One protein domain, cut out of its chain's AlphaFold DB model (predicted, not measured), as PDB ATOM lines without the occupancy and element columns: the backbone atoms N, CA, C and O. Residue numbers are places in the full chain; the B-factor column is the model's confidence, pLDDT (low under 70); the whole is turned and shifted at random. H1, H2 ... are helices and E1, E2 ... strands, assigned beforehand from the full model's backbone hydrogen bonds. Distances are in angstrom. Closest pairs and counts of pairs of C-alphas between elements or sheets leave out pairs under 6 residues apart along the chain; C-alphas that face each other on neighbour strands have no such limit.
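AT A GLANCE: This is residues 2 to 14 and 106 to 176 of the 176 residues of an uncharacterized protein of Guyparkeria halophila (UniProt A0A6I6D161). A small four-stranded sheet has helices H2, H3 and H4 over one of its faces and the other face bare, and H1 packs on H2 farther out from the sheet. H2 runs over E1, H3 turns away from the end of E4, and H4 folds back from H3, followed by an end stretch, residues 172 to 176. The printed part has 84 residues, with four named helices and four named strands in the order H1 E1 H2 E2 E3 E4 H3 H4; the mixed sheet has the order E2 E1 E3 E4, and the class is mixed, helices and strands. The whole is compact, with a radius of gyration of the C-alphas of 12.1 A and spans of 36 by 26 by 19 A.

HOW THE PARTS SIT: Across the sheet stand E2, residues 132 to 134, E1, residues 108 to 111, E3, residues 140 to 143, and E4, residues 146 to 149. E1 and E3 are antiparallel at 170 degrees, with N 110 and O 140 within hydrogen-bond range at 2.9 A. E3 and E4 form an antiparallel hairpin, with N 141 and O 148 at 2.8 A. E2 and E1 are parallel at 53 degrees, with N 133 and O 109 at 2.9 A. H2, residues 118 to 128, is on the sheet at a height of 9.0 A, over E1 and along it at 9 degrees on the local plane. E1, H2 and E2 make a strand-helix-strand unit, two parallel neighbour strands with a helix between, and its crossover is right-handed. H1, residues 7 to 13, is not on the sheet; it touches H2 at a shallow tilt of 12 degrees, opposite ways, closest at the C-alphas of Trp 13 and Ala 123, 5.7 A. H3, residues 150 to 155, only just touches H2, with 3 pairs of C-alphas within 8 A, the closest those of Ala 121 and Leu 150, 7.2 A. H4, residues 157 to 171, touches H3 only at the corner, with residues 159 to 160 alone; the closest C-alphas are those of Leu 153 and Ala 159, 5.6 A. In H1, H2, H3 and H4 every O i to N i+4 pair is within hydrogen-bond range.

IN THESE COORDINATES: E1 measures 10.3 A from first to last C-alpha, E2 6.6 A, E3 9.8 A and E4 10.1 A. H4 measures 21.1 A, H2 15.2 A, H1 10.0 A and H3 8.9 A. H1 begins at C-alpha 7 (111.516, 156.955, 128.384), and H4 ends at C-alpha 171 (102.475, 149.560, 125.847).

THE WHOLE: The C-alphas farthest apart, those of Asp 114 and Ala 176, are 39.0 A apart. Residues 15 to 105 are not printed; C-alphas 14 and 106 are 21.5 A apart across the cut. Of the links printed whole, E1 to H2 is short and the others are tight. Confidence is low, under 70, in residues 2 to 5 and 171 to 176.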
ATOM      1  N   ALA A   2     101.845 151.128 130.205       55.53
ATOM      2  CA  ALA A   2     102.983 152.004 129.924       55.53
ATOM      3  C   ALA A   2     104.292 151.329 130.373       55.53
ATOM      4  O   ALA A   2     104.274 150.521 131.304       55.53
ATOM      5  N   LEU A   3     105.396 151.617 129.680       62.28
ATOM      6  CA  LEU A   3     106.733 151.136 130.041       62.28
ATOM      7  C   LEU A   3     106.976 151.320 131.546       62.28
ATOM      8  O   LEU A   3     106.548 152.318 132.125       62.28
ATOM      9  N   ARG A   4     107.636 150.349 132.190       63.62
ATOM     10  CA  ARG A   4     107.831 150.354 133.656       63.62
ATOM     11  C   ARG A   4     108.772 151.455 134.143       63.62
ATOM     12  O   ARG A   4     108.811 151.736 135.335       63.62
ATOM     13  N   VAL A   5     109.517 152.054 133.225       67.38
ATOM     14  CA  VAL A   5     110.525 153.077 133.472       67.38
ATOM     15  C   VAL A   5     110.311 154.252 132.531       67.38
ATOM     16  O   VAL A   5     109.747 154.103 131.443       67.38
ATOM     17  N   ASP A   6     110.778 155.422 132.963       75.38
ATOM     18  CA  ASP A   6     110.774 156.627 132.144       75.38
ATOM     19  C   ASP A   6     111.499 156.402 130.802       75.38
ATOM     20  O   ASP A   6     112.477 155.654 130.703       75.38
ATOM     21  N   ARG A   7     111.017 157.082 129.757       73.75
ATOM     22  CA  ARG A   7     111.516 156.955 128.384       73.75
ATOM     23  C   ARG A   7     113.006 157.250 128.274       73.75
ATOM     24  O   ARG A   7     113.709 156.506 127.599       73.75
ATOM     25  N   GLN A   8     113.490 158.311 128.907       72.44
ATOM     26  CA  GLN A   8     114.896 158.700 128.829       72.44
ATOM     27  C   GLN A   8     115.787 157.682 129.545       72.44
ATOM     28  O   GLN A   8     116.840 157.312 129.027       72.44
ATOM     29  N   THR A   9     115.313 157.160 130.678       71.81
ATOM     30  CA  THR A   9     116.003 156.104 131.433       71.81
ATOM     31  C   THR A   9     116.115 154.817 130.616       71.81
ATOM     32  O   THR A   9     117.199 154.251 130.498       71.81
ATOM     33  N   ALA A  10     115.022 154.389 129.979       74.19
ATOM     34  CA  ALA A  10     115.010 153.191 129.148       74.19
ATOM     35  C   ALA A  10     116.003 153.262 127.983       74.19
ATOM     36  O   ALA A  10     116.699 152.298 127.685       74.19
ATOM     37  N   LEU A  11     116.082 154.414 127.323       77.94
ATOM     38  CA  LEU A  11     116.940 154.604 126.156       77.94
ATOM     39  C   LEU A  11     118.414 154.731 126.533       77.94
ATOM     40  O   LEU A  11     119.268 154.247 125.791       77.94
ATOM     41  N   GLY A  12     118.693 155.323 127.699       77.44
ATOM     42  CA  GLY A  12     120.020 155.305 128.304       77.44
ATOM     43  C   GLY A  12     120.472 153.880 128.619       77.44
ATOM     44  O   GLY A  12     121.581 153.503 128.261       77.44
ATOM     45  N   TRP A  13     119.598 153.055 129.202       80.00
ATOM     46  CA  TRP A  13     119.915 151.653 129.502       80.00
ATOM     47  C   TRP A  13     120.087 150.782 128.256       80.00
ATOM     48  O   TRP A  13     120.902 149.867 128.265       80.00
ATOM     49  N   LEU A  14     119.363 151.074 127.174       79.62
ATOM     50  CA  LEU A  14     119.558 150.400 125.887       79.62
ATOM     51  C   LEU A  14     120.835 150.869 125.161       79.62
ATOM     52  O   LEU A  14     121.230 150.256 124.171       79.62
ATOM     53  N   ALA A 106     103.542 134.802 124.192       70.19
ATOM     54  CA  ALA A 106     103.909 135.600 125.343       70.19
ATOM     55  C   ALA A 106     105.304 136.173 125.096       70.19
ATOM     56  O   ALA A 106     106.223 135.471 124.680       70.19
ATOM     57  N   THR A 107     105.465 137.472 125.327       82.31
ATOM     58  CA  THR A 107     106.770 138.124 125.203       82.31
ATOM     59  C   THR A 107     107.774 137.451 126.139       82.31
ATOM     60  O   THR A 107     107.539 137.426 127.347       82.31
ATOM     61  N   ARG A 108     108.879 136.940 125.585       87.06
ATOM     62  CA  ARG A 108     109.866 136.109 126.287       87.06
ATOM     63  C   ARG A 108     111.276 136.631 126.044       87.06
ATOM     64  O   ARG A 108     111.586 137.030 124.926       87.06
ATOM     65  N   LEU A 109     112.126 136.627 127.065       88.75
ATOM     66  CA  LEU A 109     113.530 137.026 126.960       88.75
ATOM     67  C   LEU A 109     114.407 135.920 127.539       88.75
ATOM     68  O   LEU A 109     114.287 135.607 128.722       88.75
ATOM     69  N   THR A 110     115.299 135.379 126.717       89.75
ATOM     70  CA  THR A 110     116.243 134.330 127.098       89.75
ATOM     71  C   THR A 110     117.681 134.823 127.010       89.75
ATOM     72  O   THR A 110     118.045 135.577 126.106       89.75
ATOM     73  N   VAL A 111     118.501 134.405 127.970       89.50
ATOM     74  CA  VAL A 111     119.929 134.716 128.016       89.50
ATOM     75  C   VAL A 111     120.722 133.520 128.532       89.50
ATOM     76  O   VAL A 111     120.317 132.845 129.477       89.50
ATOM     77  N   SER A 112     121.875 133.260 127.938       87.81
ATOM     78  CA  SER A 112     122.806 132.233 128.399       87.81
ATOM     79  C   SER A 112     123.529 132.709 129.663       87.81
ATOM     80  O   SER A 112     123.783 133.904 129.832       87.81
ATOM     81  N   VAL A 113     123.888 131.785 130.562       81.44
ATOM     82  CA  VAL A 113     124.500 132.110 131.872       81.44
ATOM     83  C   VAL A 113     125.751 132.985 131.729       81.44
ATOM     84  O   VAL A 113     125.890 133.969 132.462       81.44
ATOM     85  N   ASP A 114     126.598 132.657 130.753       83.19
ATOM     86  CA  ASP A 114     127.892 133.294 130.479       83.19
ATOM     87  C   ASP A 114     127.853 134.274 129.296       83.19
ATOM     88  O   ASP A 114     128.884 134.613 128.715       83.19
ATOM     89  N   SER A 115     126.664 134.742 128.906       80.88
ATOM     90  CA  SER A 115     126.554 135.665 127.779       80.88
ATOM     91  C   SER A 115     127.141 137.047 128.099       80.88
ATOM     92  O   SER A 115     126.768 137.652 129.115       80.88
ATOM     93  N   PRO A 116     127.950 137.639 127.196       84.31
ATOM     94  CA  PRO A 116     128.367 139.037 127.314       84.31
ATOM     95  C   PRO A 116     127.188 140.016 127.177       84.31
ATOM     96  O   PRO A 116     127.289 141.173 127.583       84.31
ATOM     97  N   HIS A 117     126.045 139.567 126.647       85.88
ATOM     98  CA  HIS A 117     124.849 140.384 126.436       85.88
ATOM     99  C   HIS A 117     123.895 140.393 127.639       85.88
ATOM    100  O   HIS A 117     122.826 141.004 127.580       85.88
ATOM    101  N   ARG A 118     124.277 139.775 128.762       84.38
ATOM    102  CA  ARG A 118     123.483 139.746 129.997       84.38
ATOM    103  C   ARG A 118     123.081 141.131 130.529       84.38
ATOM    104  O   ARG A 118     121.902 141.299 130.844       84.38
ATOM    105  N   PRO A 119     123.958 142.156 130.551       85.50
ATOM    106  CA  PRO A 119     123.555 143.503 130.961       85.50
ATOM    107  C   PRO A 119     122.489 144.117 130.040       85.50
ATOM    108  O   PRO A 119     121.572 144.790 130.511       85.50
ATOM    109  N   LEU A 120     122.574 143.855 128.728       85.75
ATOM    110  CA  LEU A 120     121.588 144.316 127.746       85.75
ATOM    111  C   LEU A 120     120.244 143.601 127.936       85.75
ATOM    112  O   LEU A 120     119.197 144.248 127.918       85.75
ATOM    113  N   ALA A 121     120.267 142.286 128.169       86.94
ATOM    114  CA  ALA A 121     119.074 141.505 128.479       86.94
ATOM    115  C   ALA A 121     118.370 142.055 129.731       86.94
ATOM    116  O   ALA A 121     117.179 142.356 129.696       86.94
ATOM    117  N   GLU A 122     119.109 142.286 130.818       87.56
ATOM    118  CA  GLU A 122     118.553 142.866 132.046       87.56
ATOM    119  C   GLU A 122     117.970 144.269 131.832       87.56
ATOM    120  O   GLU A 122     116.908 144.587 132.374       87.56
ATOM    121  N   ALA A 123     118.618 145.108 131.020       85.31
ATOM    122  CA  ALA A 123     118.079 146.412 130.650       85.31
ATOM    123  C   ALA A 123     116.732 146.275 129.923       85.31
ATOM    124  O   ALA A 123     115.749 146.908 130.318       85.31
ATOM    125  N   ILE A 124     116.654 145.407 128.910       84.69
ATOM    126  CA  ILE A 124     115.419 145.133 128.160       84.69
ATOM    127  C   ILE A 124     114.329 144.593 129.091       84.69
ATOM    128  O   ILE A 124     113.191 145.066 129.038       84.69
ATOM    129  N   ALA A 125     114.669 143.661 129.982       86.62
ATOM    130  CA  ALA A 125     113.755 143.097 130.968       86.62
ATOM    131  C   ALA A 125     113.144 144.170 131.867       86.62
ATOM    132  O   ALA A 125     111.923 144.229 132.020       86.62
ATOM    133  N   ARG A 126     113.963 145.083 132.399       82.06
ATOM    134  CA  ARG A 126     113.469 146.184 133.237       82.06
ATOM    135  C   ARG A 126     112.594 147.159 132.448       82.06
ATOM    136  O   ARG A 126     111.570 147.605 132.965       82.06
ATOM    137  N   VAL A 127     112.950 147.462 131.197       81.19
ATOM    138  CA  VAL A 127     112.180 148.370 130.327       81.19
ATOM    139  C   VAL A 127     110.813 147.787 129.970       81.19
ATOM    140  O   VAL A 127     109.785 148.462 130.082       81.19
ATOM    141  N   ALA A 128     110.798 146.521 129.564       79.62
ATOM    142  CA  ALA A 128     109.607 145.815 129.118       79.62
ATOM    143  C   ALA A 128     108.792 145.196 130.270       79.62
ATOM    144  O   ALA A 128     107.674 144.729 130.042       79.62
ATOM    145  N   GLY A 129     109.327 145.196 131.497       80.62
ATOM    146  CA  GLY A 129     108.737 144.519 132.652       80.62
ATOM    147  C   GLY A 129     108.670 142.999 132.479       80.62
ATOM    148  O   GLY A 129     107.659 142.401 132.839       80.62
ATOM    149  N   LEU A 130     109.698 142.409 131.869       82.75
ATOM    150  CA  LEU A 130     109.818 140.976 131.596       82.75
ATOM    151  C   LEU A 130     110.781 140.320 132.586       82.75
ATOM    152  O   LEU A 130     111.620 140.994 133.180       82.75
ATOM    153  N   ALA A 131     110.675 139.003 132.739       84.69
ATOM    154  CA  ALA A 131     111.702 138.209 133.401       84.69
ATOM    155  C   ALA A 131     112.807 137.846 132.396       84.69
ATOM    156  O   ALA A 131     112.509 137.583 131.231       84.69
ATOM    157  N   CYS A 132     114.063 137.828 132.846       84.62
ATOM    158  CA  CYS A 132     115.149 137.190 132.104       84.62
ATOM    159  C   CYS A 132     115.133 135.700 132.435       84.62
ATOM    160  O   CYS A 132     115.376 135.327 133.583       84.62
ATOM    161  N   GLU A 133     114.863 134.860 131.448       87.75
ATOM    162  CA  GLU A 133     114.990 133.416 131.588       87.75
ATOM    163  C   GLU A 133     116.376 132.969 131.141       87.75
ATOM    164  O   GLU A 133     116.961 133.527 130.215       87.75
ATOM    165  N   THR A 134     116.912 131.956 131.812       86.50
ATOM    166  CA  THR A 134     118.173 131.353 131.401       86.50
ATOM    167  C   THR A 134     117.893 130.219 130.430       86.50
ATOM    168  O   THR A 134     117.199 129.275 130.799       86.50
ATOM    169  N   ASP A 135     118.432 130.299 129.215       80.50
ATOM    170  CA  ASP A 135     118.222 129.281 128.182       80.50
ATOM    171  C   ASP A 135     119.548 128.932 127.482       80.50
ATOM    172  O   ASP A 135     120.284 129.842 127.092       80.50
ATOM    173  N   PRO A 136     119.885 127.637 127.327       73.38
ATOM    174  CA  PRO A 136     121.098 127.214 126.632       73.38
ATOM    175  C   PRO A 136     121.025 127.388 125.106       73.38
ATOM    176  O   PRO A 136     122.060 127.308 124.449       73.38
ATOM    177  N   ALA A 137     119.840 127.613 124.524       72.25
ATOM    178  CA  ALA A 137     119.664 127.834 123.087       72.25
ATOM    179  C   ALA A 137     120.169 129.209 122.619       72.25
ATOM    180  O   ALA A 137     120.283 129.432 121.412       72.25
ATOM    181  N   GLY A 138     120.492 130.117 123.546       79.81
ATOM    182  CA  GLY A 138     121.150 131.383 123.247       79.81
ATOM    183  C   GLY A 138     120.373 132.630 123.664       79.81
ATOM    184  O   GLY A 138     119.353 132.595 124.359       79.81
ATOM    185  N   ASP A 139     120.912 133.764 123.228       86.75
ATOM    186  CA  ASP A 139     120.526 135.099 123.674       86.75
ATOM    187  C   ASP A 139     119.500 135.733 122.727       86.75
ATOM    188  O   ASP A 139     119.857 136.352 121.715       86.75
ATOM    189  N   CYS A 140     118.215 135.593 123.061       90.06
ATOM    190  CA  CYS A 140     117.106 135.949 122.178       90.06
ATOM    191  C   CYS A 140     115.978 136.676 122.920       90.06
ATOM    192  O   CYS A 140     115.623 136.367 124.056       90.06
ATOM    193  N   LEU A 141     115.350 137.630 122.238       89.38
ATOM    194  CA  LEU A 141     114.115 138.276 122.663       89.38
ATOM    195  C   LEU A 141     112.998 137.933 121.677       89.38
ATOM    196  O   LEU A 141     113.088 138.251 120.494       89.38
ATOM    197  N   HIS A 142     111.907 137.370 122.182       88.81
ATOM    198  CA  HIS A 142     110.675 137.145 121.436       88.81
ATOM    199  C   HIS A 142     109.654 138.226 121.792       88.81
ATOM    200  O   HIS A 142     109.192 138.317 122.934       88.81
ATOM    201  N   LEU A 143     109.284 139.056 120.819       86.56
ATOM    202  CA  LEU A 143     108.348 140.165 120.992       86.56
ATOM    203  C   LEU A 143     107.409 140.244 119.787       86.56
ATOM    204  O   LEU A 143     107.866 140.340 118.659       86.56
ATOM    205  N   ALA A 144     106.093 140.246 120.033       79.44
ATOM    206  CA  ALA A 144     105.062 140.408 118.998       79.44
ATOM    207  C   ALA A 144     105.168 139.416 117.812       79.44
ATOM    208  O   ALA A 144     104.811 139.757 116.690       79.44
ATOM    209  N   GLY A 145     105.641 138.190 118.065       82.12
ATOM    210  CA  GLY A 145     105.846 137.166 117.031       82.12
ATOM    211  C   GLY A 145     107.182 137.270 116.287       82.12
ATOM    212  O   GLY A 145     107.481 136.411 115.464       82.12
ATOM    213  N   GLU A 146     108.009 138.270 116.595       85.81
ATOM    214  CA  GLU A 146     109.356 138.423 116.044       85.81
ATOM    215  C   GLU A 146     110.412 137.941 117.041       85.81
ATOM    216  O   GLU A 146     110.250 138.073 118.258       85.81
ATOM    217  N   THR A 147     111.518 137.407 116.517       89.06
ATOM    218  CA  THR A 147     112.676 136.973 117.310       89.06
ATOM    219  C   THR A 147     113.863 137.876 117.013       89.06
ATOM    220  O   THR A 147     114.252 138.039 115.859       89.06
ATOM    221  N   TRP A 148     114.443 138.448 118.062       90.81
ATOM    222  CA  TRP A 148     115.551 139.390 118.004       90.81
ATOM    223  C   TRP A 148     116.765 138.779 118.699       90.81
ATOM    224  O   TRP A 148     116.687 138.420 119.873       90.81
ATOM    225  N   SER A 149     117.894 138.686 117.999       90.81
ATOM    226  CA  SER A 149     119.161 138.277 118.612       90.81
ATOM    227  C   SER A 149     119.721 139.411 119.474       90.81
ATOM    228  O   SER A 149     119.805 140.554 119.018       90.81
ATOM    229  N   LEU A 150     120.136 139.106 120.708       88.06
ATOM    230  CA  LEU A 150     120.752 140.099 121.593       88.06
ATOM    231  C   LEU A 150     122.121 140.571 121.088       88.06
ATOM    232  O   LEU A 150     122.465 141.728 121.315       88.06
ATOM    233  N   ALA A 151     122.857 139.726 120.362       87.31
ATOM    234  CA  ALA A 151     124.106 140.116 119.712       87.31
ATOM    235  C   ALA A 151     123.854 141.178 118.632       87.31
ATOM    236  O   ALA A 151     124.411 142.267 118.686       87.31
ATOM    237  N   ALA A 152     122.902 140.921 117.727       85.94
ATOM    238  CA  ALA A 152     122.513 141.892 116.702       85.94
ATOM    239  C   ALA A 152     121.994 143.204 117.316       85.94
ATOM    240  O   ALA A 152     122.310 144.293 116.844       85.94
ATOM    241  N   LEU A 153     121.227 143.108 118.407       86.44
ATOM    242  CA  LEU A 153     120.773 144.278 119.149       86.44
ATOM    243  C   LEU A 153     121.917 145.034 119.821       86.44
ATOM    244  O   LEU A 153     121.782 146.238 119.978       86.44
ATOM    245  N   ALA A 154     122.996 144.383 120.254       84.94
ATOM    246  CA  ALA A 154     124.112 145.054 120.911       84.94
ATOM    247  C   ALA A 154     124.866 145.974 119.938       84.94
ATOM    248  O   ALA A 154     125.126 147.128 120.298       84.94
ATOM    249  N   ASP A 155     125.118 145.483 118.722       84.00
ATOM    250  CA  ASP A 155     125.905 146.157 117.683       84.00
ATOM    251  C   ASP A 155     125.093 147.134 116.811       84.00
ATOM    252  O   ASP A 155     125.652 148.096 116.284       84.00
ATOM    253  N   ASP A 156     123.771 146.951 116.678       84.44
ATOM    254  CA  ASP A 156     122.939 147.783 115.798       84.44
ATOM    255  C   ASP A 156     122.027 148.770 116.558       84.44
ATOM    256  O   ASP A 156     120.980 148.437 117.126       84.44
ATOM    257  N   ALA A 157     122.378 150.057 116.486       82.38
ATOM    258  CA  ALA A 157     121.575 151.145 117.041       82.38
ATOM    259  C   ALA A 157     120.183 151.288 116.388       82.38
ATOM    260  O   ALA A 157     119.236 151.728 117.050       82.38
ATOM    261  N   GLN A 158     120.022 150.935 115.108       82.50
ATOM    262  CA  GLN A 158     118.721 150.925 114.435       82.50
ATOM    263  C   GLN A 158     117.853 149.780 114.944       82.50
ATOM    264  O   GLN A 158     116.682 150.023 115.249       82.50
ATOM    265  N   ALA A 159     118.417 148.586 115.135       84.88
ATOM    266  CA  ALA A 159     117.706 147.467 115.748       84.88
ATOM    267  C   ALA A 159     117.181 147.842 117.147       84.88
ATOM    268  O   ALA A 159     115.994 147.671 117.432       84.88
ATOM    269  N   LYS A 160     117.997 148.500 117.987       85.38
ATOM    270  CA  LYS A 160     117.554 149.012 119.302       85.38
ATOM    271  C   LYS A 160     116.403 150.024 119.195       85.38
ATOM    272  O   LYS A 160     115.480 150.018 120.012       85.38
ATOM    273  N   ARG A 161     116.423 150.905 118.186       83.44
ATOM    274  CA  ARG A 161     115.341 151.882 117.937       83.44
ATOM    275  C   ARG A 161     114.055 151.211 117.461       83.44
ATOM    276  O   ARG A 161     112.971 151.655 117.842       83.44
ATOM    277  N   GLN A 162     114.157 150.176 116.634       85.62
ATOM    278  CA  GLN A 162     113.005 149.396 116.191       85.62
ATOM    279  C   GLN A 162     112.398 148.610 117.359       85.62
ATOM    280  O   GLN A 162     111.194 148.721 117.593       85.62
ATOM    281  N   LEU A 163     113.234 147.965 118.179       86.81
ATOM    282  CA  LEU A 163     112.823 147.331 119.433       86.81
ATOM    283  C   LEU A 163     112.078 148.316 120.345       86.81
ATOM    284  O   LEU A 163     110.987 148.025 120.834       86.81
ATOM    285  N   TRP A 164     112.622 149.521 120.533       85.12
ATOM    286  CA  TRP A 164     111.960 150.569 121.310       85.12
ATOM    287  C   TRP A 164     110.556 150.896 120.776       85.12
ATOM    288  O   TRP A 164     109.604 151.008 121.552       85.12
ATOM    289  N   ARG A 165     110.396 151.028 119.453       84.25
ATOM    290  CA  ARG A 165     109.082 151.276 118.832       84.25
ATOM    291  C   ARG A 165     108.114 150.121 119.081       84.25
ATOM    292  O   ARG A 165     106.963 150.392 119.420       84.25
ATOM    293  N   ALA A 166     108.574 148.876 118.971       85.06
ATOM    294  CA  ALA A 166     107.762 147.690 119.235       85.06
ATOM    295  C   ALA A 166     107.292 147.632 120.702       85.06
ATOM    296  O   ALA A 166     106.107 147.428 120.978       85.06
ATOM    297  N   LEU A 167     108.187 147.921 121.652       82.50
ATOM    298  CA  LEU A 167     107.859 147.986 123.080       82.50
ATOM    299  C   LEU A 167     106.839 149.091 123.396       82.50
ATOM    300  O   LEU A 167     105.879 148.862 124.135       82.50
ATOM    301  N   VAL A 168     106.999 150.281 122.807       79.75
ATOM    302  CA  VAL A 168     106.045 151.390 122.968       79.75
ATOM    303  C   VAL A 168     104.691 151.057 122.343       79.75
ATOM    304  O   VAL A 168     103.661 151.316 122.966       79.75
ATOM    305  N   ALA A 169     104.664 150.476 121.140       77.81
ATOM    306  CA  ALA A 169     103.428 150.084 120.466       77.81
ATOM    307  C   ALA A 169     102.619 149.097 121.320       77.81
ATOM    308  O   ALA A 169     101.428 149.311 121.537       77.81
ATOM    309  N   ARG A 170     103.288 148.099 121.909       72.19
ATOM    310  CA  ARG A 170     102.686 147.162 122.867       72.19
ATOM    311  C   ARG A 170     102.151 147.868 124.113       72.19
ATOM    312  O   ARG A 170     101.059 147.561 124.587       72.19
ATOM    313  N   GLY A 171     102.893 148.835 124.650       67.06
ATOM    314  CA  GLY A 171     102.475 149.560 125.847       67.06
ATOM    315  C   GLY A 171     101.225 150.429 125.660       67.06
ATOM    316  O   GLY A 171     100.501 150.674 126.633       67.06
ATOM    317  N   ARG A 172     100.947 150.852 124.418       60.16
ATOM    318  CA  ARG A 172      99.791 151.681 124.036       60.16
ATOM    319  C   ARG A 172      98.487 150.910 123.873       60.16
ATOM    320  O   ARG A 172      97.442 151.552 123.814       60.16
ATOM    321  N   TRP A 173      98.521 149.582 123.799       48.31
ATOM    322  CA  TRP A 173      97.286 148.818 123.666       48.31
ATOM    323  C   TRP A 173      96.502 148.866 124.988       48.31
ATOM    324  O   TRP A 173      97.073 148.551 126.047       48.31
ATOM    325  N   PRO A 174      95.228 149.309 124.964       45.56
ATOM    326  CA  PRO A 174      94.361 149.196 126.124       45.56
ATOM    327  C   PRO A 174      94.234 147.709 126.450       45.56
ATOM    328  O   PRO A 174      93.955 146.892 125.574       45.56
ATOM    329  N   ARG A 175      94.518 147.352 127.705       47.56
ATOM    330  CA  ARG A 175      94.194 146.017 128.207       47.56
ATOM    331  C   ARG A 175      92.668 145.934 128.212       47.56
ATOM    332  O   ARG A 175      92.054 146.662 128.990       47.56
ATOM    333  N   ALA A 176      92.109 145.165 127.284       39.62
ATOM    334  CA  ALA A 176      90.730 144.700 127.363       39.62
ATOM    335  C   ALA A 176      90.600 143.701 128.520       39.62
ATOM    336  O   ALA A 176      91.598 142.981 128.773       39.62
TER     337      ALA A 176